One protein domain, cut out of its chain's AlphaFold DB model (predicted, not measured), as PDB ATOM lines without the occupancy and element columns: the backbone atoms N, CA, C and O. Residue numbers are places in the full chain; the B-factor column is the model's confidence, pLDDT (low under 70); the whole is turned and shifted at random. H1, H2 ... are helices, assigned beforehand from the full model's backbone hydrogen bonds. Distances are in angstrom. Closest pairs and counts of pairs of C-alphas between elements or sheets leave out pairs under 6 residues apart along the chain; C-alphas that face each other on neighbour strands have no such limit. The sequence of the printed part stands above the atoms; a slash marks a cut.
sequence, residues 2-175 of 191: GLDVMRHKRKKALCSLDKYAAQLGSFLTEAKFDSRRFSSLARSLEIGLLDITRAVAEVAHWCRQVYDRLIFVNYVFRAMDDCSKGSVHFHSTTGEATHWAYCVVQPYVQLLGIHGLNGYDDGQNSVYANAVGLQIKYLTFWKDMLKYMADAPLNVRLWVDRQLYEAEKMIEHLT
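Overview. This is residues 2 to 175 of the 191 residues of an uncharacterized protein of Metschnikowia sp. JCM 33374 (UniProt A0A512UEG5). Six helices make an up-and-down bundle, each against the one before, in two staggered trios, H1 to H3 and H4 to H6. All helix in class, it has 174 printed residues. It is compact, radius of gyration of the C-alphas 17.7 A, and spans 64 by 37 by 24 A.

Arrangement. H1, residues 2 to 25, touches residues 48 to 59 of H2, residues 35 to 60. H3, residues 64 to 90, touches H4, residues 95 to 114, closest at the C-alphas of Phe 90 and Thr 98, 5.5 A. H5, residues 126 to 148, and H6, residues 154 to 175, touch H4. Every O i to N i+4 pair is within hydrogen-bond range in H1, H3 and H6; 18 of 22 are in H2, 14 of 16 in H4, 17 of 19 in H5.

Along the chain. H3 is 39.3 A long. C-alpha 2 is at (225.110, 175.076, 168.037) and C-alpha 175 at (206.009, 173.619, 203.509).

Size, cuts and confidence. The H4 to H5 link is long; pLDDT is under 70 for instance in residues 113 to 127.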
ATOM      1  N   GLY A   2     225.120 174.804 166.583       82.19
ATOM      2  CA  GLY A   2     225.110 175.076 168.037       82.19
ATOM      3  C   GLY A   2     224.034 174.363 168.875       82.19
ATOM      4  O   GLY A   2     224.305 173.967 170.005       82.19
ATOM      5  N   LEU A   3     222.822 174.163 168.348       85.00
ATOM      6  CA  LEU A   3     221.691 173.682 169.160       85.00
ATOM      7  C   LEU A   3     221.806 172.206 169.567       85.00
ATOM      8  O   LEU A   3     221.494 171.866 170.710       85.00
ATOM      9  N   ASP A   4     222.294 171.337 168.682       90.50
ATOM     10  CA  ASP A   4     222.403 169.900 168.972       90.50
ATOM     11  C   ASP A   4     223.513 169.594 169.981       90.50
ATOM     12  O   ASP A   4     223.316 168.796 170.900       90.50
ATOM     13  N   VAL A   5     224.642 170.303 169.885       89.75
ATOM     14  CA  VAL A   5     225.737 170.212 170.862       89.75
ATOM     15  C   VAL A   5     225.248 170.644 172.246       89.75
ATOM     16  O   VAL A   5     225.491 169.950 173.234       89.75
ATOM     17  N   MET A   6     224.489 171.741 172.328       87.75
ATOM     18  CA  MET A   6     223.934 172.225 173.596       87.75
ATOM     19  C   MET A   6     222.893 171.273 174.189       87.75
ATOM     20  O   MET A   6     222.916 171.008 175.394       87.75
ATOM     21  N   ARG A   7     222.013 170.695 173.361       89.69
ATOM     22  CA  ARG A   7     221.059 169.661 173.799       89.69
ATOM     23  C   ARG A   7     221.780 168.433 174.350       89.69
ATOM     24  O   ARG A   7     221.391 167.925 175.402       89.69
ATOM     25  N   HIS A   8     222.843 167.988 173.682       92.50
ATOM     26  CA  HIS A   8     223.638 166.849 174.128       92.50
ATOM     27  C   HIS A   8     224.329 167.122 175.472       92.50
ATOM     28  O   HIS A   8     224.189 166.325 176.400       92.50
ATOM     29  N   LYS A   9     225.000 168.275 175.617       91.88
ATOM     30  CA  LYS A   9     225.639 168.680 176.881       91.88
ATOM     31  C   LYS A   9     224.632 168.772 178.027       91.88
ATOM     32  O   LYS A   9     224.873 168.209 179.092       91.88
ATOM     33  N   ARG A  10     223.470 169.396 177.791       91.94
ATOM     34  CA  ARG A  10     222.387 169.488 178.786       91.94
ATOM     35  C   ARG A  10     221.909 168.105 179.221       91.94
ATOM     36  O   ARG A  10     221.797 167.854 180.417       91.94
ATOM     37  N   LYS A  11     221.634 167.210 178.265       91.88
ATOM     38  CA  LYS A  11     221.188 165.840 178.555       91.88
ATOM     39  C   LYS A  11     222.228 165.090 179.384       91.88
ATOM     40  O   LYS A  11     221.872 164.456 180.368       91.88
ATOM     41  N   LYS A  12     223.509 165.205 179.024       93.19
ATOM     42  CA  LYS A  12     224.611 164.585 179.766       93.19
ATOM     43  C   LYS A  12     224.697 165.111 181.202       93.19
ATOM     44  O   LYS A  12     224.764 164.302 182.118       93.19
ATOM     45  N   ALA A  13     224.641 166.430 181.401       92.44
ATOM     46  CA  ALA A  13     224.683 167.044 182.730       92.44
ATOM     47  C   ALA A  13     223.509 166.587 183.613       92.44
ATOM     48  O   ALA A  13     223.722 166.204 184.761       92.44
ATOM     49  N   LEU A  14     222.292 166.551 183.058       89.81
ATOM     50  CA  LEU A  14     221.111 166.036 183.754       89.81
ATOM     51  C   LEU A  14     221.272 164.565 184.137       89.81
ATOM     52  O   LEU A  14     221.116 164.239 185.306       89.81
ATOM     53  N   CYS A  15     221.671 163.702 183.198       91.38
ATOM     54  CA  CYS A  15     221.880 162.287 183.494       91.38
ATOM     55  C   CYS A  15     222.961 162.058 184.561       91.38
ATOM     56  O   CYS A  15     222.844 161.128 185.355       91.38
ATOM     57  N   SER A  16     224.022 162.869 184.586       93.12
ATOM     58  CA  SER A  16     225.037 162.780 185.640       93.12
ATOM     59  C   SER A  16     224.491 163.228 186.996       93.12
ATOM     60  O   SER A  16     224.740 162.551 187.991       93.12
ATOM     61  N   LEU A  17     223.706 164.311 187.033       91.31
ATOM     62  CA  LEU A  17     223.005 164.751 188.242       91.31
ATOM     63  C   LEU A  17     222.030 163.684 188.745       91.31
ATOM     64  O   LEU A  17     222.065 163.383 189.929       91.31
ATOM     65  N   ASP A  18     221.224 163.077 187.868       88.38
ATOM     66  CA  ASP A  18     220.293 161.986 188.200       88.38
ATOM     67  C   ASP A  18     221.011 160.809 188.862       88.38
ATOM     68  O   ASP A  18     220.576 160.298 189.893       88.38
ATOM     69  N   LYS A  19     222.135 160.383 188.279       90.62
ATOM     70  CA  LYS A  19     222.926 159.268 188.807       90.62
ATOM     71  C   LYS A  19     223.533 159.600 190.162       90.62
ATOM     72  O   LYS A  19     223.502 158.763 191.058       90.62
ATOM     73  N   TYR A  20     224.068 160.806 190.313       92.50
ATOM     74  CA  TYR A  20     224.681 161.236 191.564       92.50
ATOM     75  C   TYR A  20     223.642 161.412 192.671       92.50
ATOM     76  O   TYR A  20     223.829 160.918 193.776       92.50
ATOM     77  N   ALA A  21     222.508 162.032 192.344       88.38
ATOM     78  CA  ALA A  21     221.316 162.073 193.173       88.38
ATOM     79  C   ALA A  21     220.943 160.663 193.649       88.38
ATOM     80  O   ALA A  21     220.960 160.405 194.846       88.38
ATOM     81  N   ALA A  22     220.701 159.719 192.738       86.81
ATOM     82  CA  ALA A  22     220.366 158.339 193.097       86.81
ATOM     83  C   ALA A  22     221.432 157.679 193.993       86.81
ATOM     84  O   ALA A  22     221.097 156.951 194.927       86.81
ATOM     85  N   GLN A  23     222.713 157.968 193.752       90.88
ATOM     86  CA  GLN A  23     223.803 157.485 194.591       90.88
ATOM     87  C   GLN A  23     223.731 158.059 196.014       90.88
ATOM     88  O   GLN A  23     223.845 157.282 196.961       90.88
ATOM     89  N   LEU A  24     223.487 159.363 196.189       89.31
ATOM     90  CA  LEU A  24     223.244 159.962 197.510       89.31
ATOM     91  C   LEU A  24     222.020 159.336 198.188       89.31
ATOM     92  O   LEU A  24     222.085 158.934 199.347       89.31
ATOM     93  N   GLY A  25     220.935 159.168 197.432       85.44
ATOM     94  CA  GLY A  25     219.703 158.541 197.903       85.44
ATOM     95  C   GLY A  25     219.916 157.110 198.384       85.44
ATOM     96  O   GLY A  25     219.289 156.696 199.344       85.44
ATOM     97  N   SER A  26     220.865 156.364 197.809       88.25
ATOM     98  CA  SER A  26     221.156 154.990 198.241       88.25
ATOM     99  C   SER A  26     221.633 154.883 199.694       88.25
ATOM    100  O   SER A  26     221.522 153.814 200.298       88.25
ATOM    101  N   PHE A  27     222.210 155.951 200.254       87.56
ATOM    102  CA  PHE A  27     222.612 156.004 201.663       87.56
ATOM    103  C   PHE A  27     221.440 156.358 202.582       87.56
ATOM    104  O   PHE A  27     221.558 156.213 203.799       87.56
ATOM    105  N   LEU A  28     220.335 156.830 202.002       81.38
ATOM    106  CA  LEU A  28     219.108 157.224 202.675       81.38
ATOM    107  C   LEU A  28     218.088 156.112 202.463       81.38
ATOM    108  O   LEU A  28     217.383 156.057 201.461       81.38
ATOM    109  N   THR A  29     218.032 155.178 203.405       68.31
ATOM    110  CA  THR A  29     216.929 154.211 203.427       68.31
ATOM    111  C   THR A  29     215.739 154.820 204.161       68.31
ATOM    112  O   THR A  29     215.916 155.736 204.966       68.31
ATOM    113  N   GLU A  30     214.537 154.276 203.945       57.38
ATOM    114  CA  GLU A  30     213.318 154.709 204.653       57.38
ATOM    115  C   GLU A  30     213.518 154.784 206.172       57.38
ATOM    116  O   GLU A  30     212.971 155.659 206.839       57.38
ATOM    117  N   ALA A  31     214.358 153.904 206.724       60.38
ATOM    118  CA  ALA A  31     214.532 153.779 208.157       60.38
ATOM    119  C   ALA A  31     215.812 154.405 208.715       60.38
ATOM    120  O   ALA A  31     215.815 154.647 209.915       60.38
ATOM    121  N   LYS A  32     216.901 154.587 207.942       77.38
ATOM    122  CA  LYS A  32     218.228 154.994 208.472       77.38
ATOM    123  C   LYS A  32     219.140 155.639 207.419       77.38
ATOM    124  O   LYS A  32     219.128 155.242 206.251       77.38
ATOM    125  N   PHE A  33     220.002 156.552 207.875       84.00
ATOM    126  CA  PHE A  33     221.173 157.032 207.134       84.00
ATOM    127  C   PHE A  33     222.391 156.132 207.411       84.00
ATOM    128  O   PHE A  33     222.821 155.993 208.558       84.00
ATOM    129  N   ASP A  34     222.970 155.534 206.367       85.94
ATOM    130  CA  ASP A  34     224.187 154.711 206.461       85.94
ATOM    131  C   ASP A  34     225.452 155.588 206.510       85.94
ATOM    132  O   ASP A  34     226.212 155.703 205.542       85.94
ATOM    133  N   SER A  35     225.670 156.243 207.656       85.38
ATOM    134  CA  SER A  35     226.766 157.205 207.826       85.38
ATOM    135  C   SER A  35     228.155 156.576 207.694       85.38
ATOM    136  O   SER A  35     229.089 157.240 207.242       85.38
ATOM    137  N   ARG A  36     228.305 155.284 208.021       86.12
ATOM    138  CA  ARG A  36     229.577 154.552 207.889       86.12
ATOM    139  C   ARG A  36     229.936 154.324 206.427       86.12
ATOM    140  O   ARG A  36     231.050 154.658 206.022       86.12
ATOM    141  N   ARG A  37     228.998 153.800 205.628       90.31
ATOM    142  CA  ARG A  37     229.212 153.608 204.186       90.31
ATOM    143  C   ARG A  37     229.362 154.938 203.459       90.31
ATOM    144  O   ARG A  37     230.134 155.024 202.511       90.31
ATOM    145  N   PHE A  38     228.646 155.974 203.896       91.12
ATOM    146  CA  PHE A  38     228.843 157.313 203.353       91.12
ATOM    147  C   PHE A  38     230.258 157.820 203.642       91.12
ATOM    148  O   PHE A  38     230.953 158.212 202.714       91.12
ATOM    149  N   SER A  39     230.723 157.739 204.893       91.25
ATOM    150  CA  SER A  39     232.056 158.217 205.294       91.25
ATOM    151  C   SER A  39     233.184 157.577 204.479       91.25
ATOM    152  O   SER A  39     234.118 158.268 204.074       91.25
ATOM    153  N   SER A  40     233.098 156.273 204.190       93.56
ATOM    154  CA  SER A  40     234.117 155.574 203.394       93.56
ATOM    155  C   SER A  40     234.135 155.989 201.917       93.56
ATOM    156  O   SER A  40     235.153 155.813 201.247       93.56
ATOM    157  N   LEU A  41     233.042 156.567 201.413       95.31
ATOM    158  CA  LEU A  41     232.882 157.012 200.026       95.31
ATOM    159  C   LEU A  41     232.831 158.541 199.877       95.31
ATOM    160  O   LEU A  41     232.852 159.040 198.757       95.31
ATOM    161  N   ALA A  42     232.807 159.306 200.971       94.06
ATOM    162  CA  ALA A  42     232.588 160.753 200.949       94.06
ATOM    163  C   ALA A  42     233.589 161.482 200.039       94.06
ATOM    164  O   ALA A  42     233.203 162.329 199.237       94.06
ATOM    165  N   ARG A  43     234.868 161.086 200.078       96.06
ATOM    166  CA  ARG A  43     235.911 161.678 199.227       96.06
ATOM    167  C   ARG A  43     235.699 161.397 197.737       96.06
ATOM    168  O   ARG A  43     235.911 162.286 196.918       96.06
ATOM    169  N   SER A  44     235.310 160.176 197.364       96.75
ATOM    170  CA  SER A  44     235.061 159.848 195.952       96.75
ATOM    171  C   SER A  44     233.783 160.520 195.445       96.75
ATOM    172  O   SER A  44     233.753 161.005 194.314       96.75
ATOM    173  N   LEU A  45     232.766 160.631 196.302       96.19
ATOM    174  CA  LEU A  45     231.552 161.399 196.042       96.19
ATOM    175  C   LEU A  45     231.845 162.892 195.848       96.19
ATOM    176  O   LEU A  45     231.291 163.490 194.930       96.19
ATOM    177  N   GLU A  46     232.719 163.497 196.653       96.94
ATOM    178  CA  GLU A  46     233.091 164.911 196.504       96.94
ATOM    179  C   GLU A  46     233.766 165.176 195.151       96.94
ATOM    180  O   GLU A  46     233.409 166.123 194.450       96.94
ATOM    181  N   ILE A  47     234.681 164.296 194.732       96.88
ATOM    182  CA  ILE A  47     235.323 164.376 193.411       96.88
ATOM    183  C   ILE A  47     234.272 164.279 192.296       96.88
ATOM    184  O   ILE A  47     234.261 165.108 191.386       96.88
ATOM    185  N   GLY A  48     233.341 163.324 192.397       95.88
ATOM    186  CA  GLY A  48     232.251 163.183 191.429       95.88
ATOM    187  C   GLY A  48     231.366 164.432 191.340       95.88
ATOM    188  O   GLY A  48     230.995 164.852 190.242       95.88
ATOM    189  N   LEU A  49     231.074 165.076 192.472       96.19
ATOM    190  CA  LEU A  49     230.299 166.316 192.513       96.19
ATOM    191  C   LEU A  49     231.028 167.484 191.843       96.19
ATOM    192  O   LEU A  49     230.398 168.284 191.147       96.19
ATOM    193  N   LEU A  50     232.349 167.579 192.013       96.75
ATOM    194  CA  LEU A  50     233.169 168.592 191.344       96.75
ATOM    195  C   LEU A  50     233.133 168.426 189.822       96.75
ATOM    196  O   LEU A  50     232.975 169.412 189.097       96.75
ATOM    197  N   ASP A  51     233.214 167.194 189.324       95.50
ATOM    198  CA  ASP A  51     233.141 166.925 187.885       95.50
ATOM    199  C   ASP A  51     231.761 167.253 187.305       95.50
ATOM    200  O   ASP A  51     231.654 167.859 186.234       95.50
ATOM    201  N   ILE A  52     230.691 166.936 188.038       95.31
ATOM    202  CA  ILE A  52     229.327 167.328 187.661       95.31
ATOM    203  C   ILE A  52     229.186 168.849 187.668       95.31
ATOM    204  O   ILE A  52     228.621 169.409 186.732       95.31
ATOM    205  N   THR A  53     229.740 169.530 188.671       95.94
ATOM    206  CA  THR A  53     229.713 170.997 188.771       95.94
ATOM    207  C   THR A  53     230.344 171.649 187.544       95.94
ATOM    208  O   THR A  53     229.753 172.554 186.955       95.94
ATOM    209  N   ARG A  54     231.502 171.143 187.098       94.56
ATOM    210  CA  ARG A  54     232.158 171.601 185.862       94.56
ATOM    211  C   ARG A  54     231.267 171.383 184.638       94.56
ATOM    212  O   ARG A  54     231.073 172.309 183.858       94.56
ATOM    213  N   ALA A  55     230.668 170.198 184.504       92.56
ATOM    214  CA  ALA A  55     229.774 169.890 183.388       92.56
ATOM    215  C   ALA A  55     228.504 170.764 183.376       92.56
ATOM    216  O   ALA A  55     228.018 171.147 182.311       92.56
ATOM    217  N   VAL A  56     227.961 171.093 184.551       93.44
ATOM    218  CA  VAL A  56     226.793 171.972 184.699       93.44
ATOM    219  C   VAL A  56     227.149 173.420 184.378       93.44
ATOM    220  O   VAL A  56     226.352 174.091 183.726       93.44
ATOM    221  N   ALA A  57     228.333 173.907 184.759       93.62
ATOM    222  CA  ALA A  57     228.768 175.274 184.464       93.62
ATOM    223  C   ALA A  57     228.734 175.589 182.955       93.62
ATOM    224  O   ALA A  57     228.331 176.683 182.554       93.62
ATOM    225  N   GLU A  58     229.039 174.603 182.105       92.50
ATOM    226  CA  GLU A  58     228.966 174.744 180.645       92.50
ATOM    227  C   GLU A  58     227.544 174.972 180.104       92.50
ATOM    228  O   GLU A  58     227.382 175.460 178.985       92.50
ATOM    229  N   VAL A  59     226.502 174.615 180.860       92.50
ATOM    230  CA  VAL A  59     225.096 174.678 180.417       92.50
ATOM    231  C   VAL A  59     224.204 175.551 181.302       92.50
ATOM    232  O   VAL A  59     223.099 175.899 180.886       92.50
ATOM    233  N   ALA A  60     224.671 175.934 182.492       86.88
ATOM    234  CA  ALA A  60     223.891 176.623 183.521       86.88
ATOM    235  C   ALA A  60     223.284 177.944 183.029       86.88
ATOM    236  O   ALA A  60     222.113 178.216 183.289       86.88
ATOM    237  N   HIS A  61     224.044 178.716 182.247       86.81
ATOM    238  CA  HIS A  61     223.608 179.997 181.681       86.81
ATOM    239  C   HIS A  61     222.387 179.890 180.752       86.81
ATOM    240  O   HIS A  61     221.660 180.864 180.588       86.81
ATOM    241  N   TRP A  62     222.110 178.704 180.200       85.25
ATOM    242  CA  TRP A  62     220.938 178.456 179.350       85.25
ATOM    243  C   TRP A  62     219.827 177.677 180.052       85.25
ATOM    244  O   TRP A  62     218.719 177.568 179.526       85.25
ATOM    245  N   CYS A  63     220.115 177.059 181.199       84.88
ATOM    246  CA  CYS A  63     219.178 176.170 181.869       84.88
ATOM    247  C   CYS A  63     219.318 176.262 183.388       84.88
ATOM    248  O   CYS A  63     219.934 175.410 184.030       84.88
ATOM    249  N   ARG A  64     218.667 177.280 183.960       86.75
ATOM    250  CA  ARG A  64     218.617 177.523 185.407       86.75
ATOM    251  C   ARG A  64     218.187 176.290 186.210       86.75
ATOM    252  O   ARG A  64     218.785 175.995 187.231       86.75
ATOM    253  N   GLN A  65     217.245 175.509 185.686       84.88
ATOM    254  CA  GLN A  65     216.774 174.265 186.304       84.88
ATOM    255  C   GLN A  65     217.912 173.270 186.614       84.88
ATOM    256  O   GLN A  65     217.891 172.610 187.646       84.88
ATOM    257  N   VAL A  66     218.909 173.149 185.729       87.56
ATOM    258  CA  VAL A  66     220.054 172.241 185.940       87.56
ATOM    259  C   VAL A  66     220.937 172.755 187.078       87.56
ATOM    260  O   VAL A  66     221.433 171.971 187.881       87.56
ATOM    261  N   TYR A  67     221.111 174.074 187.153       88.69
ATOM    262  CA  TYR A  67     221.886 174.731 188.196       88.69
ATOM    263  C   TYR A  67     221.206 174.638 189.568       88.69
ATOM    264  O   TYR A  67     221.842 174.214 190.528       88.69
ATOM    265  N   ASP A  68     219.906 174.933 189.646       83.56
ATOM    266  CA  ASP A  68     219.126 174.815 190.886       83.56
ATOM    267  C   ASP A  68     219.186 173.375 191.429       83.56
ATOM    268  O   ASP A  68     219.374 173.142 192.622       83.56
ATOM    269  N   ARG A  69     219.129 172.385 190.530       84.81
ATOM    270  CA  ARG A  69     219.263 170.976 190.898       84.81
ATOM    271  C   ARG A  69     220.660 170.615 191.405       84.81
ATOM    272  O   ARG A  69     220.775 169.842 192.352       84.81
ATOM    273  N   LEU A  70     221.716 171.166 190.803       90.38
ATOM    274  CA  LEU A  70     223.079 171.005 191.315       90.38
ATOM    275  C   LEU A  70     223.216 171.595 192.724       90.38
ATOM    276  O   LEU A  70     223.818 170.951 193.580       90.38
ATOM    277  N   ILE A  71     222.652 172.783 192.972       88.25
ATOM    278  CA  ILE A  71     222.654 173.404 194.305       88.25
ATOM    279  C   ILE A  71     222.019 172.456 195.318       88.25
ATOM    280  O   ILE A  71     222.625 172.189 196.355       88.25
ATOM    281  N   PHE A  72     220.842 171.914 195.001       84.00
ATOM    282  CA  PHE A  72     220.147 170.989 195.890       84.00
ATOM    283  C   PHE A  72     220.971 169.724 196.165       84.00
ATOM    284  O   PHE A  72     221.185 169.357 197.314       84.00
ATOM    285  N   VAL A  73     221.509 169.083 195.126       87.88
ATOM    286  CA  VAL A  73     222.349 167.884 195.274       87.88
ATOM    287  C   VAL A  73     223.605 168.162 196.111       87.88
ATOM    288  O   VAL A  73     223.974 167.350 196.960       87.88
ATOM    289  N   ASN A  74     224.248 169.315 195.915       90.50
ATOM    290  CA  ASN A  74     225.394 169.731 196.720       90.50
ATOM    291  C   ASN A  74     225.002 169.978 198.183       90.50
ATOM    292  O   ASN A  74     225.736 169.575 199.082       90.50
ATOM    293  N   TYR A  75     223.839 170.587 198.426       84.81
ATOM    294  CA  TYR A  75     223.299 170.753 199.774       84.81
ATOM    295  C   TYR A  75     223.097 169.397 200.463       84.81
ATOM    296  O   TYR A  75     223.579 169.207 201.576       84.81
ATOM    297  N   VAL A  76     222.492 168.419 199.774       85.00
ATOM    298  CA  VAL A  76     222.295 167.060 200.309       85.00
ATOM    299  C   VAL A  76     223.626 166.389 200.641       85.00
ATOM    300  O   VAL A  76     223.783 165.842 201.730       85.00
ATOM    301  N   PHE A  77     224.609 166.458 199.738       91.12
ATOM    302  CA  PHE A  77     225.943 165.916 199.999       91.12
ATOM    303  C   PHE A  77     226.573 166.540 201.252       91.12
ATOM    304  O   PHE A  77     227.057 165.814 202.118       91.12
ATOM    305  N   ARG A  78     226.538 167.874 201.373       89.75
ATOM    306  CA  ARG A  78     227.104 168.593 202.525       89.75
ATOM    307  C   ARG A  78     226.383 168.251 203.822       89.75
ATOM    308  O   ARG A  78     227.049 168.037 204.827       89.75
ATOM    309  N   ALA A  79     225.059 168.124 203.790       83.62
ATOM    310  CA  ALA A  79     224.274 167.671 204.931       83.62
ATOM    311  C   ALA A  79     224.733 166.284 205.403       83.62
ATOM    312  O   ALA A  79     225.059 166.104 206.572       83.62
ATOM    313  N   MET A  80     224.832 165.318 204.486       86.81
ATOM    314  CA  MET A  80     225.277 163.955 204.797       86.81
ATOM    315  C   MET A  80     226.728 163.909 205.300       86.81
ATOM    316  O   MET A  80     227.032 163.153 206.222       86.81
ATOM    317  N   ASP A  81     227.610 164.732 204.732       91.00
ATOM    318  CA  ASP A  81     229.011 164.866 205.142       91.00
ATOM    319  C   ASP A  81     229.146 165.448 206.554       91.00
ATOM    320  O   ASP A  81     229.772 164.815 207.408       91.00
ATOM    321  N   ASP A  82     228.478 166.568 206.841       84.69
ATOM    322  CA  ASP A  82     228.424 167.180 208.176       84.69
ATOM    323  C   ASP A  82     227.875 166.193 209.217       84.69
ATOM    324  O   ASP A  82     228.437 166.041 210.308       84.69
ATOM    325  N   CYS A  83     226.815 165.465 208.857       80.56
ATOM    326  CA  CYS A  83     226.221 164.426 209.689       80.56
ATOM    327  C   CYS A  83     227.214 163.292 209.978       80.56
ATOM    328  O   CYS A  83     227.388 162.890 211.130       80.56
ATOM    329  N   SER A  84     227.898 162.797 208.944       85.88
ATOM    330  CA  SER A  84     228.859 161.698 209.063       85.88
ATOM    331  C   SER A  84     230.065 162.069 209.936       85.88
ATOM    332  O   SER A  84     230.454 161.300 210.817       85.88
ATOM    333  N   LYS A  85     230.597 163.287 209.772       84.31
ATOM    334  CA  LYS A  85     231.717 163.819 210.561       84.31
ATOM    335  C   LYS A  85     231.332 164.034 212.018       84.31
ATOM    336  O   LYS A  85     232.107 163.681 212.909       84.31
ATOM    337  N   GLY A  86     230.128 164.553 212.263       75.19
ATOM    338  CA  GLY A  86     229.573 164.675 213.609       75.19
ATOM    339  C   GLY A  86     229.486 163.318 214.305       75.19
ATOM    340  O   GLY A  86     229.996 163.165 215.411       75.19
ATOM    341  N   SER A  87     228.952 162.291 213.629       69.38
ATOM    342  CA  SER A  87     228.870 160.936 214.196       69.38
ATOM    343  C   SER A  87     230.236 160.372 214.605       69.38
ATOM    344  O   SER A  87     230.331 159.733 215.650       69.38
ATOM    345  N   VAL A  88     231.292 160.606 213.816       69.38
ATOM    346  CA  VAL A  88     232.657 160.146 214.139       69.38
ATOM    347  C   VAL A  88     233.219 160.875 215.358       69.38
ATOM    348  O   VAL A  88     233.836 160.242 216.212       69.38
ATOM    349  N   HIS A  89     232.982 162.184 215.474       69.69
ATOM    350  CA  HIS A  89     233.482 162.978 216.596       69.69
ATOM    351  C   HIS A  89     232.875 162.550 217.941       69.69
ATOM    352  O   HIS A  89     233.550 162.618 218.964       69.69
ATOM    353  N   PHE A  90     231.633 162.058 217.934       67.06
ATOM    354  CA  PHE A  90     230.924 161.650 219.148       67.06
ATOM    355  C   PHE A  90     231.049 160.160 219.494       67.06
ATOM    356  O   PHE A  90     230.672 159.777 220.598       67.06
ATOM    357  N   HIS A  91     231.650 159.323 218.638       61.62
ATOM    358  CA  HIS A  91     231.906 157.909 218.972       61.62
ATOM    359  C   HIS A  91     232.820 157.726 220.200       61.62
ATOM    360  O   HIS A  91     232.807 156.662 220.812       61.62
ATOM    361  N   SER A  92     233.614 158.741 220.558       60.75
ATOM    362  CA  SER A  92     234.442 158.763 221.772       60.75
ATOM    363  C   SER A  92     233.712 159.315 223.006       60.75
ATOM    364  O   SER A  92     234.222 159.189 224.118       60.75
ATOM    365  N   THR A  93     232.533 159.921 222.831       59.94
ATOM    366  CA  THR A  93     231.664 160.375 223.927       59.94
ATOM    367  C   THR A  93     230.682 159.275 224.338       59.94
ATOM    368  O   THR A  93     230.481 158.308 223.608       59.94
ATOM    369  N   THR A  94     230.096 159.389 225.533       61.59
ATOM    370  CA  THR A  94     229.149 158.409 226.092       61.59
ATOM    371  C   THR A  94     228.071 157.984 225.081       61.59
ATOM    372  O   THR A  94     227.672 158.752 224.203       61.59
ATOM    373  N   GLY A  95     227.581 156.743 225.202       67.12
ATOM    374  CA  GLY A  95     226.632 156.150 224.248       67.12
ATOM    375  C   GLY A  95     225.370 156.992 224.013       67.12
ATOM    376  O   GLY A  95     224.828 156.989 222.908       67.12
ATOM    377  N   GLU A  96     224.958 157.780 225.007       68.56
ATOM    378  CA  GLU A  96     223.854 158.732 224.885       68.56
ATOM    379  C   GLU A  96     224.141 159.849 223.880       68.56
ATOM    380  O   GLU A  96     223.339 160.048 222.977       68.56
ATOM    381  N   ALA A  97     225.279 160.552 223.961       63.72
ATOM    382  CA  ALA A  97     225.609 161.647 223.034       63.72
ATOM    383  C   ALA A  97     225.619 161.179 221.569       63.72
ATOM    384  O   ALA A  97     225.131 161.873 220.676       63.72
ATOM    385  N   THR A  98     226.104 159.956 221.342       65.19
ATOM    386  CA  THR A  98     226.040 159.304 220.031       65.19
ATOM    387  C   THR A  98     224.593 159.035 219.612       65.19
ATOM    388  O   THR A  98     224.223 159.338 218.480       65.19
ATOM    389  N   HIS A  99     223.756 158.506 220.509       72.69
ATOM    390  CA  HIS A  99     222.338 158.261 220.239       72.69
ATOM    391  C   HIS A  99     221.591 159.549 219.874       72.69
ATOM    392  O   HIS A  99     220.948 159.595 218.827       72.69
ATOM    393  N   TRP A 100     221.761 160.615 220.661       69.12
ATOM    394  CA  TRP A 100     221.203 161.941 220.382       69.12
ATOM    395  C   TRP A 100     221.604 162.440 219.001       69.12
ATOM    396  O   TRP A 100     220.765 162.919 218.237       69.12
ATOM    397  N   ALA A 101     222.880 162.270 218.656       65.31
ATOM    398  CA  ALA A 101     223.378 162.722 217.378       65.31
ATOM    399  C   ALA A 101     222.713 161.999 216.202       65.31
ATOM    400  O   ALA A 101     222.302 162.647 215.242       65.31
ATOM    401  N   TYR A 102     222.540 160.679 216.296       69.81
ATOM    402  CA  TYR A 102     221.820 159.896 215.289       69.81
ATOM    403  C   TYR A 102     220.343 160.277 215.198       69.81
ATOM    404  O   TYR A 102     219.809 160.438 214.104       69.81
ATOM    405  N   CYS A 103     219.701 160.446 216.345       72.00
ATOM    406  CA  CYS A 103     218.282 160.733 216.464       72.00
ATOM    407  C   CYS A 103     217.858 162.082 215.876       72.00
ATOM    408  O   CYS A 103     216.732 162.196 215.401       72.00
ATOM    409  N   VAL A 104     218.753 163.072 215.861       71.50
ATOM    410  CA  VAL A 104     218.491 164.403 215.289       71.50
ATOM    411  C   VAL A 104     218.956 164.524 213.840       71.50
ATOM    412  O   VAL A 104     218.272 165.131 213.016       71.50
ATOM    413  N   VAL A 105     220.079 163.893 213.491       69.50
ATOM    414  CA  VAL A 105     220.575 163.851 212.106       69.50
ATOM    415  C   VAL A 105     219.625 163.108 211.187       69.50
ATOM    416  O   VAL A 105     219.411 163.501 210.042       69.50
ATOM    417  N   GLN A 106     219.069 162.004 211.670       74.25
ATOM    418  CA  GLN A 106     218.287 161.122 210.831       74.25
ATOM    419  C   GLN A 106     217.022 161.803 210.272       74.25
ATOM    420  O   GLN A 106     216.836 161.718 209.059       74.25
ATOM    421  N   PRO A 107     216.216 162.539 211.061       72.19
ATOM    422  CA  PRO A 107     215.094 163.318 210.542       72.19
ATOM    423  C   PRO A 107     215.477 164.336 209.466       72.19
ATOM    424  O   PRO A 107     214.829 164.404 208.424       72.19
ATOM    425  N   TYR A 108     216.562 165.088 209.676       71.94
ATOM    426  CA  TYR A 108     217.034 166.091 208.718       71.94
ATOM    427  C   TYR A 108     217.403 165.466 207.370       71.94
ATOM    428  O   TYR A 108     216.955 165.904 206.308       71.94
ATOM    429  N   VAL A 109     218.179 164.385 207.401       72.94
ATOM    430  CA  VAL A 109     218.608 163.714 206.176       72.94
ATOM    431  C   VAL A 109     217.446 162.931 205.534       72.94
ATOM    432  O   VAL A 109     217.367 162.821 204.312       72.94
ATOM    433  N   GLN A 110     216.480 162.442 206.316       74.12
ATOM    434  CA  GLN A 110     215.256 161.834 205.783       74.12
ATOM    435  C   GLN A 110     214.354 162.856 205.080       74.12
ATOM    436  O   GLN A 110     213.829 162.546 204.012       74.12
ATOM    437  N   LEU A 111     214.222 164.079 205.609       73.06
ATOM    438  CA  LEU A 111     213.526 165.184 204.932       73.06
ATOM    439  C   LEU A 111     214.117 165.459 203.544       73.06
ATOM    440  O   LEU A 111     213.377 165.639 202.578       73.06
ATOM    441  N   LEU A 112     215.443 165.393 203.420       70.88
ATOM    442  CA  LEU A 112     216.134 165.516 202.135       70.88
ATOM    443  C   LEU A 112     215.809 164.381 201.157       70.88
ATOM    444  O   LEU A 112     215.723 164.617 199.951       70.88
ATOM    445  N   GLY A 113     215.610 163.163 201.665       68.88
ATOM    446  CA  GLY A 113     215.151 162.024 200.868       68.88
ATOM    447  C   GLY A 113     213.706 162.181 200.381       68.88
ATOM    448  O   GLY A 113     213.401 161.806 199.249       68.88
ATOM    449  N   ILE A 114     212.837 162.784 201.203       68.62
ATOM    450  CA  ILE A 114     211.415 163.017 200.899       68.62
ATOM    451  C   ILE A 114     211.235 164.081 199.806       68.62
ATOM    452  O   ILE A 114     210.372 163.919 198.948       68.62
ATOM    453  N   HIS A 115     212.085 165.114 199.770       64.75
ATOM    454  CA  HIS A 115     212.053 166.178 198.750       64.75
ATOM    455  C   HIS A 115     212.280 165.684 197.306       64.75
ATOM    456  O   HIS A 115     212.125 166.434 196.339       64.75
ATOM    457  N   GLY A 116     212.678 164.416 197.147       62.19
ATOM    458  CA  GLY A 116     213.151 163.865 195.894       62.19
ATOM    459  C   GLY A 116     214.462 164.534 195.483       62.19
ATOM    460  O   GLY A 116     214.615 165.753 195.459       62.19
ATOM    461  N   LEU A 117     215.441 163.752 195.048       55.41
ATOM    462  CA  LEU A 117     216.758 164.289 194.665       55.41
ATOM    463  C   LEU A 117     216.742 165.091 193.340       55.41
ATOM    464  O   LEU A 117     217.776 165.456 192.774       55.41
ATOM    465  N   ASN A 118     215.536 165.377 192.854       53.38
ATOM    466  CA  ASN A 118     215.236 166.208 191.703       53.38
ATOM    467  C   ASN A 118     214.778 167.620 192.108       53.38
ATOM    468  O   ASN A 118     214.665 168.461 191.219       53.38
ATOM    469  N   GLY A 119     214.548 167.884 193.404       55.88
ATOM    470  CA  GLY A 119     214.093 169.182 193.914       55.88
ATOM    471  C   GLY A 119     212.638 169.503 193.567       55.88
ATOM    472  O   GLY A 119     212.308 170.667 193.332       55.88
ATOM    473  N   TYR A 120     211.795 168.474 193.445       58.31
ATOM    474  CA  TYR A 120     210.380 168.625 193.119       58.31
ATOM    475  C   TYR A 120     209.532 168.051 194.242       58.31
ATOM    476  O   TYR A 120     209.418 166.834 194.371       58.31
ATOM    477  N   ASP A 121     208.888 168.947 194.982       60.31
ATOM    478  CA  ASP A 121     207.779 168.614 195.863       60.31
ATOM    479  C   ASP A 121     206.617 168.059 195.051       60.31
ATOM    480  O   ASP A 121     206.053 168.754 194.199       60.31
ATOM    481  N   ASP A 122     206.214 166.831 195.350       56.88
ATOM    482  CA  ASP A 122     204.895 166.353 194.962       56.88
ATOM    483  C   ASP A 122     203.938 166.623 196.125       56.88
ATOM    484  O   ASP A 122     203.462 165.711 196.791       56.88
ATOM    485  N   GLY A 123     203.705 167.906 196.429       58.78
ATOM    486  CA  GLY A 123     202.873 168.335 197.566       58.78
ATOM    487  C   GLY A 123     201.418 167.843 197.500       58.78
ATOM    488  O   GLY A 123     200.701 167.882 198.494       58.78
ATOM    489  N   GLN A 124     200.986 167.337 196.339       59.88
ATOM    490  CA  GLN A 124     199.687 166.689 196.129       59.88
ATOM    491  C   GLN A 124     199.701 165.196 196.502       59.88
ATOM    492  O   GLN A 124     198.648 164.569 196.614       59.88
ATOM    493  N   ASN A 125     200.879 164.607 196.702       65.31
ATOM    494  CA  ASN A 125     201.034 163.217 197.087       65.31
ATOM    495  C   ASN A 125     200.852 163.075 198.603       65.31
ATOM    496  O   ASN A 125     201.669 163.534 199.403       65.31
ATOM    497  N   SER A 126     199.791 162.382 199.014       67.12
ATOM    498  CA  SER A 126     199.503 162.127 200.430       67.12
ATOM    499  C   SER A 126     200.648 161.412 201.155       67.12
ATOM    500  O   SER A 126     200.822 161.599 202.356       67.12
ATOM    501  N   VAL A 127     201.453 160.610 200.447       66.25
ATOM    502  CA  VAL A 127     202.638 159.944 201.013       66.25
ATOM    503  C   VAL A 127     203.711 160.969 201.379       66.25
ATOM    504  O   VAL A 127     204.282 160.886 202.464       66.25
ATOM    505  N   TYR A 128     203.934 161.968 200.521       70.88
ATOM    506  CA  TYR A 128     204.874 163.062 200.772       70.88
ATOM    507  C   TYR A 128     204.433 163.896 201.982       70.88
ATOM    508  O   TYR A 128     205.201 164.056 202.931       70.88
ATOM    509  N   ALA A 129     203.174 164.347 202.007       72.19
ATOM    510  CA  ALA A 129     202.644 165.157 203.106       72.19
ATOM    511  C   ALA A 129     202.702 164.418 204.457       72.19
ATOM    512  O   ALA A 129     203.094 164.997 205.471       72.19
ATOM    513  N   ASN A 130     202.384 163.120 204.465       75.31
ATOM    514  CA  ASN A 130     202.493 162.284 205.661       75.31
ATOM    515  C   ASN A 130     203.946 162.126 206.122       75.31
ATOM    516  O   ASN A 130     204.213 162.187 207.323       75.31
ATOM    517  N   ALA A 131     204.884 161.943 205.190       73.56
ATOM    518  CA  ALA A 131     206.298 161.808 205.508       73.56
ATOM    519  C   ALA A 131     206.863 163.113 206.095       73.56
ATOM    520  O   ALA A 131     207.477 163.077 207.159       73.56
ATOM    521  N   VAL A 132     206.585 164.268 205.478       75.56
ATOM    522  CA  VAL A 132     206.975 165.586 206.014       75.56
ATOM    523  C   VAL A 132     206.338 165.825 207.386       75.56
ATOM    524  O   VAL A 132     207.036 166.178 208.334       75.56
ATOM    525  N   GLY A 133     205.037 165.559 207.536       79.62
ATOM    526  CA  GLY A 133     204.327 165.708 208.808       79.62
ATOM    527  C   GLY A 133     204.891 164.830 209.931       79.62
ATOM    528  O   GLY A 133     204.967 165.265 211.081       79.62
ATOM    529  N   LEU A 134     205.329 163.608 209.615       81.56
ATOM    530  CA  LEU A 134     206.004 162.732 210.572       81.56
ATOM    531  C   LEU A 134     207.359 163.308 211.004       81.56
ATOM    532  O   LEU A 134     207.672 163.309 212.194       81.56
ATOM    533  N   GLN A 135     208.140 163.841 210.064       81.12
ATOM    534  CA  GLN A 135     209.436 164.446 210.370       81.12
ATOM    535  C   GLN A 135     209.307 165.733 211.193       81.12
ATOM    536  O   GLN A 135     210.085 165.928 212.123       81.12
ATOM    537  N   ILE A 136     208.285 166.559 210.935       84.38
ATOM    538  CA  ILE A 136     207.951 167.719 211.778       84.38
ATOM    539  C   ILE A 136     207.732 167.268 213.226       84.38
ATOM    540  O   ILE A 136     208.359 167.804 214.134       84.38
ATOM    541  N   LYS A 137     206.907 166.233 213.447       85.19
ATOM    542  CA  LYS A 137     206.648 165.699 214.796       85.19
ATOM    543  C   LYS A 137     207.925 165.211 215.480       85.19
ATOM    544  O   LYS A 137     208.118 165.493 216.662       85.19
ATOM    545  N   TYR A 138     208.801 164.509 214.755       83.56
ATOM    546  CA  TYR A 138     210.090 164.079 215.300       83.56
ATOM    547  C   TYR A 138     210.976 165.263 215.679       83.56
ATOM    548  O   TYR A 138     211.558 165.264 216.759       83.56
ATOM    549  N   LEU A 139     211.060 166.288 214.833       84.00
ATOM    550  CA  LEU A 139     211.871 167.469 215.118       84.00
ATOM    551  C   LEU A 139     211.337 168.259 216.310       84.00
ATOM    552  O   LEU A 139     212.130 168.650 217.165       84.00
ATOM    553  N   THR A 140     210.018 168.429 216.429       86.38
ATOM    554  CA  THR A 140     209.398 169.028 217.621       86.38
ATOM    555  C   THR A 140     209.744 168.233 218.879       86.38
ATOM    556  O   THR A 140     210.191 168.819 219.863       86.38
ATOM    557  N   PHE A 141     209.622 166.903 218.833       87.81
ATOM    558  CA  PHE A 141     209.999 166.039 219.951       87.81
ATOM    559  C   PHE A 141     211.467 166.243 220.359       87.81
ATOM    560  O   PHE A 141     211.754 166.482 221.529       87.81
ATOM    561  N   TRP A 142     212.406 166.222 219.408       83.62
ATOM    562  CA  TRP A 142     213.832 166.383 219.721       83.62
ATOM    563  C   TRP A 142     214.198 167.792 220.196       83.62
ATOM    564  O   TRP A 142     215.063 167.938 221.060       83.62
ATOM    565  N   LYS A 143     213.514 168.828 219.699       86.75
ATOM    566  CA  LYS A 143     213.640 170.200 220.210       86.75
ATOM    567  C   LYS A 143     213.243 170.322 221.670       86.75
ATOM    568  O   LYS A 143     213.913 171.014 222.435       86.75
ATOM    569  N   ASP A 144     212.166 169.657 222.064       88.31
ATOM    570  CA  ASP A 144     211.780 169.623 223.468       88.31
ATOM    571  C   ASP A 144     212.765 168.796 224.292       88.31
ATOM    572  O   ASP A 144     213.140 169.222 225.387       88.31
ATOM    573  N   MET A 145     213.272 167.688 223.745       85.06
ATOM    574  CA  MET A 145     214.268 166.868 224.433       85.06
ATOM    575  C   MET A 145     215.599 167.588 224.688       85.06
ATOM    576  O   MET A 145     216.223 167.345 225.721       85.06
ATOM    577  N   LEU A 146     216.009 168.527 223.829       82.06
ATOM    578  CA  LEU A 146     217.217 169.343 224.034       82.06
ATOM    579  C   LEU A 146     217.237 170.075 225.383       82.06
ATOM    580  O   LEU A 146     218.309 170.260 225.963       82.06
ATOM    581  N   LYS A 147     216.069 170.477 225.903       84.56
ATOM    582  CA  LYS A 147     215.950 171.154 227.209       84.56
ATOM    583  C   LYS A 147     216.384 170.249 228.363       84.56
ATOM    584  O   LYS A 147     216.852 170.746 229.383       84.56
ATOM    585  N   TYR A 148     216.264 168.936 228.181       84.50
ATOM    586  CA  TYR A 148     216.630 167.916 229.163       84.50
ATOM    587  C   TYR A 148     218.056 167.384 228.965       84.50
ATOM    588  O   TYR A 148     218.556 166.649 229.807       84.50
ATOM    589  N   MET A 149     218.757 167.800 227.906       77.62
ATOM    590  CA  MET A 149     220.162 167.451 227.658       77.62
ATOM    591  C   MET A 149     221.139 168.354 228.433       77.62
ATOM    592  O   MET A 149     222.197 168.711 227.916       77.62
ATOM    593  N   ALA A 150     220.793 168.770 229.654       77.44
ATOM    594  CA  ALA A 150     221.620 169.684 230.448       77.44
ATOM    595  C   ALA A 150     223.033 169.124 230.701       77.44
ATOM    596  O   ALA A 150     224.001 169.883 230.646       77.44
ATOM    597  N   ASP A 151     223.134 167.803 230.871       81.25
ATOM    598  CA  ASP A 151     224.378 167.083 231.164       81.25
ATOM    599  C   ASP A 151     225.210 166.752 229.913       81.25
ATOM    600  O   ASP A 151     226.349 166.293 230.015       81.25
ATOM    601  N   ALA A 152     224.671 166.991 228.712       79.00
ATOM    602  CA  ALA A 152     225.418 166.778 227.484       79.00
ATOM    603  C   ALA A 152     226.513 167.854 227.330       79.00
ATOM    604  O   ALA A 152     226.255 169.041 227.565       79.00
ATOM    605  N   PRO A 153     227.719 167.482 226.858       83.81
ATOM    606  CA  PRO A 153     228.771 168.443 226.551       83.81
ATOM    607  C   PRO A 153     228.285 169.579 225.634       83.81
ATOM    608  O   PRO A 153     227.526 169.352 224.689       83.81
ATOM    609  N   LEU A 154     228.749 170.809 225.881       84.88
ATOM    610  CA  LEU A 154     228.299 172.004 225.150       84.88
ATOM    611  C   LEU A 154     228.450 171.864 223.625       84.88
ATOM    612  O   LEU A 154     227.566 172.268 222.876       84.88
ATOM    613  N   ASN A 155     229.541 171.253 223.161       82.44
ATOM    614  CA  ASN A 155     229.780 170.998 221.740       82.44
ATOM    615  C   ASN A 155     228.732 170.059 221.120       82.44
ATOM    616  O   ASN A 155     228.334 170.281 219.978       82.44
ATOM    617  N   VAL A 156     228.252 169.053 221.861       80.81
ATOM    618  CA  VAL A 156     227.158 168.170 221.421       80.81
ATOM    619  C   VAL A 156     225.878 168.985 221.286       80.81
ATOM    620  O   VAL A 156     225.232 168.943 220.244       80.81
ATOM    621  N   ARG A 157     225.538 169.778 222.308       84.06
ATOM    622  CA  ARG A 157     224.313 170.593 222.325       84.06
ATOM    623  C   ARG A 157     224.269 171.594 221.174       84.06
ATOM    624  O   ARG A 157     223.267 171.648 220.473       84.06
ATOM    625  N   LEU A 158     225.358 172.330 220.942       86.12
ATOM    626  CA  LEU A 158     225.464 173.286 219.833       86.12
ATOM    627  C   LEU A 158     225.356 172.601 218.467       86.12
ATOM    628  O   LEU A 158     224.732 173.130 217.551       86.12
ATOM    629  N   TRP A 159     225.964 171.423 218.317       83.25
ATOM    630  CA  TRP A 159     225.875 170.678 217.069       83.25
ATOM    631  C   TRP A 159     224.452 170.159 216.823       83.25
ATOM    632  O   TRP A 159     223.949 170.307 215.712       83.25
ATOM    633  N   VAL A 160     223.781 169.626 217.850       82.38
ATOM    634  CA  VAL A 160     222.382 169.176 217.768       82.38
ATOM    635  C   VAL A 160     221.447 170.342 217.437       82.38
ATOM    636  O   VAL A 160     220.626 170.220 216.532       82.38
ATOM    637  N   ASP A 161     221.603 171.481 218.112       86.06
ATOM    638  CA  ASP A 161     220.815 172.694 217.865       86.06
ATOM    639  C   ASP A 161     220.961 173.182 216.414       86.06
ATOM    640  O   ASP A 161     219.968 173.437 215.733       86.06
ATOM    641  N   ARG A 162     222.193 173.176 215.879       87.06
ATOM    642  CA  ARG A 162     222.448 173.474 214.461       87.06
ATOM    643  C   ARG A 162     221.728 172.500 213.523       87.06
ATOM    644  O   ARG A 162     221.154 172.948 212.538       87.06
ATOM    645  N   GLN A 163     221.748 171.193 213.795       83.25
ATOM    646  CA  GLN A 163     221.051 170.211 212.947       83.25
ATOM    647  C   GLN A 163     219.531 170.415 212.965       83.25
ATOM    648  O   GLN A 163     218.893 170.321 211.920       83.25
ATOM    649  N   LEU A 164     218.949 170.736 214.126       85.06
ATOM    650  CA  LEU A 164     217.523 171.057 214.226       85.06
ATOM    651  C   LEU A 164     217.180 172.325 213.447       85.06
ATOM    652  O   LEU A 164     216.200 172.323 212.710       85.06
ATOM    653  N   TYR A 165     217.999 173.370 213.565       87.38
ATOM    654  CA  TYR A 165     217.821 174.608 212.809       87.38
ATOM    655  C   TYR A 165     217.833 174.368 211.290       87.38
ATOM    656  O   TYR A 165     216.951 174.847 210.578       87.38
ATOM    657  N   GLU A 166     218.787 173.584 210.779       84.00
ATOM    658  CA  GLU A 166     218.840 173.227 209.352       84.00
ATOM    659  C   GLU A 166     217.616 172.409 208.918       84.00
ATOM    660  O   GLU A 166     217.039 172.651 207.856       84.00
ATOM    661  N   ALA A 167     217.169 171.473 209.758       82.88
ATOM    662  CA  ALA A 167     215.985 170.667 209.485       82.88
ATOM    663  C   ALA A 167     214.702 171.506 209.436       82.88
ATOM    664  O   ALA A 167     213.839 171.263 208.594       82.88
ATOM    665  N   GLU A 168     214.586 172.523 210.288       84.81
ATOM    666  CA  GLU A 168     213.486 173.480 210.225       84.81
ATOM    667  C   GLU A 168     213.531 174.335 208.976       84.81
ATOM    668  O   GLU A 168     212.502 174.514 208.336       84.81
ATOM    669  N   LYS A 169     214.711 174.826 208.591       83.88
ATOM    670  CA  LYS A 169     214.860 175.577 207.342       83.88
ATOM    671  C   LYS A 169     214.487 174.727 206.135       83.88
ATOM    672  O   LYS A 169     213.872 175.235 205.201       83.88
ATOM    673  N   MET A 170     214.792 173.431 206.176       79.12
ATOM    674  CA  MET A 170     214.306 172.490 205.178       79.12
ATOM    675  C   MET A 170     212.785 172.359 205.235       79.12
ATOM    676  O   MET A 170     212.148 172.540 204.211       79.12
ATOM    677  N   ILE A 171     212.171 172.126 206.398       80.38
ATOM    678  CA  ILE A 171     210.701 172.086 206.510       80.38
ATOM    679  C   ILE A 171     210.068 173.367 205.986       80.38
ATOM    680  O   ILE A 171     209.113 173.281 205.225       80.38
ATOM    681  N   GLU A 172     210.579 174.540 206.352       81.31
ATOM    682  CA  GLU A 172     210.113 175.819 205.819       81.31
ATOM    683  C   GLU A 172     210.200 175.811 204.293       81.31
ATOM    684  O   GLU A 172     209.246 176.189 203.636       81.31
ATOM    685  N   HIS A 173     211.286 175.314 203.702       75.69
ATOM    686  CA  HIS A 173     211.391 175.176 202.250       75.69
ATOM    687  C   HIS A 173     210.343 174.218 201.652       75.69
ATOM    688  O   HIS A 173     209.769 174.534 200.613       75.69
ATOM    689  N   LEU A 174     210.080 173.088 202.316       71.25
ATOM    690  CA  LEU A 174     209.138 172.038 201.893       71.25
ATOM    691  C   LEU A 174     207.663 172.430 202.073       71.25
ATOM    692  O   LEU A 174     206.789 171.954 201.354       71.25
ATOM    693  N   THR A 175     207.371 173.255 203.079       72.75
ATOM    694  CA  THR A 175     206.009 173.619 203.509       72.75
ATOM    695  C   THR A 175     205.624 175.045 203.152       72.75
ATOM    696  O   THR A 175     204.431 175.353 203.112       72.75
TER     697      THR A 175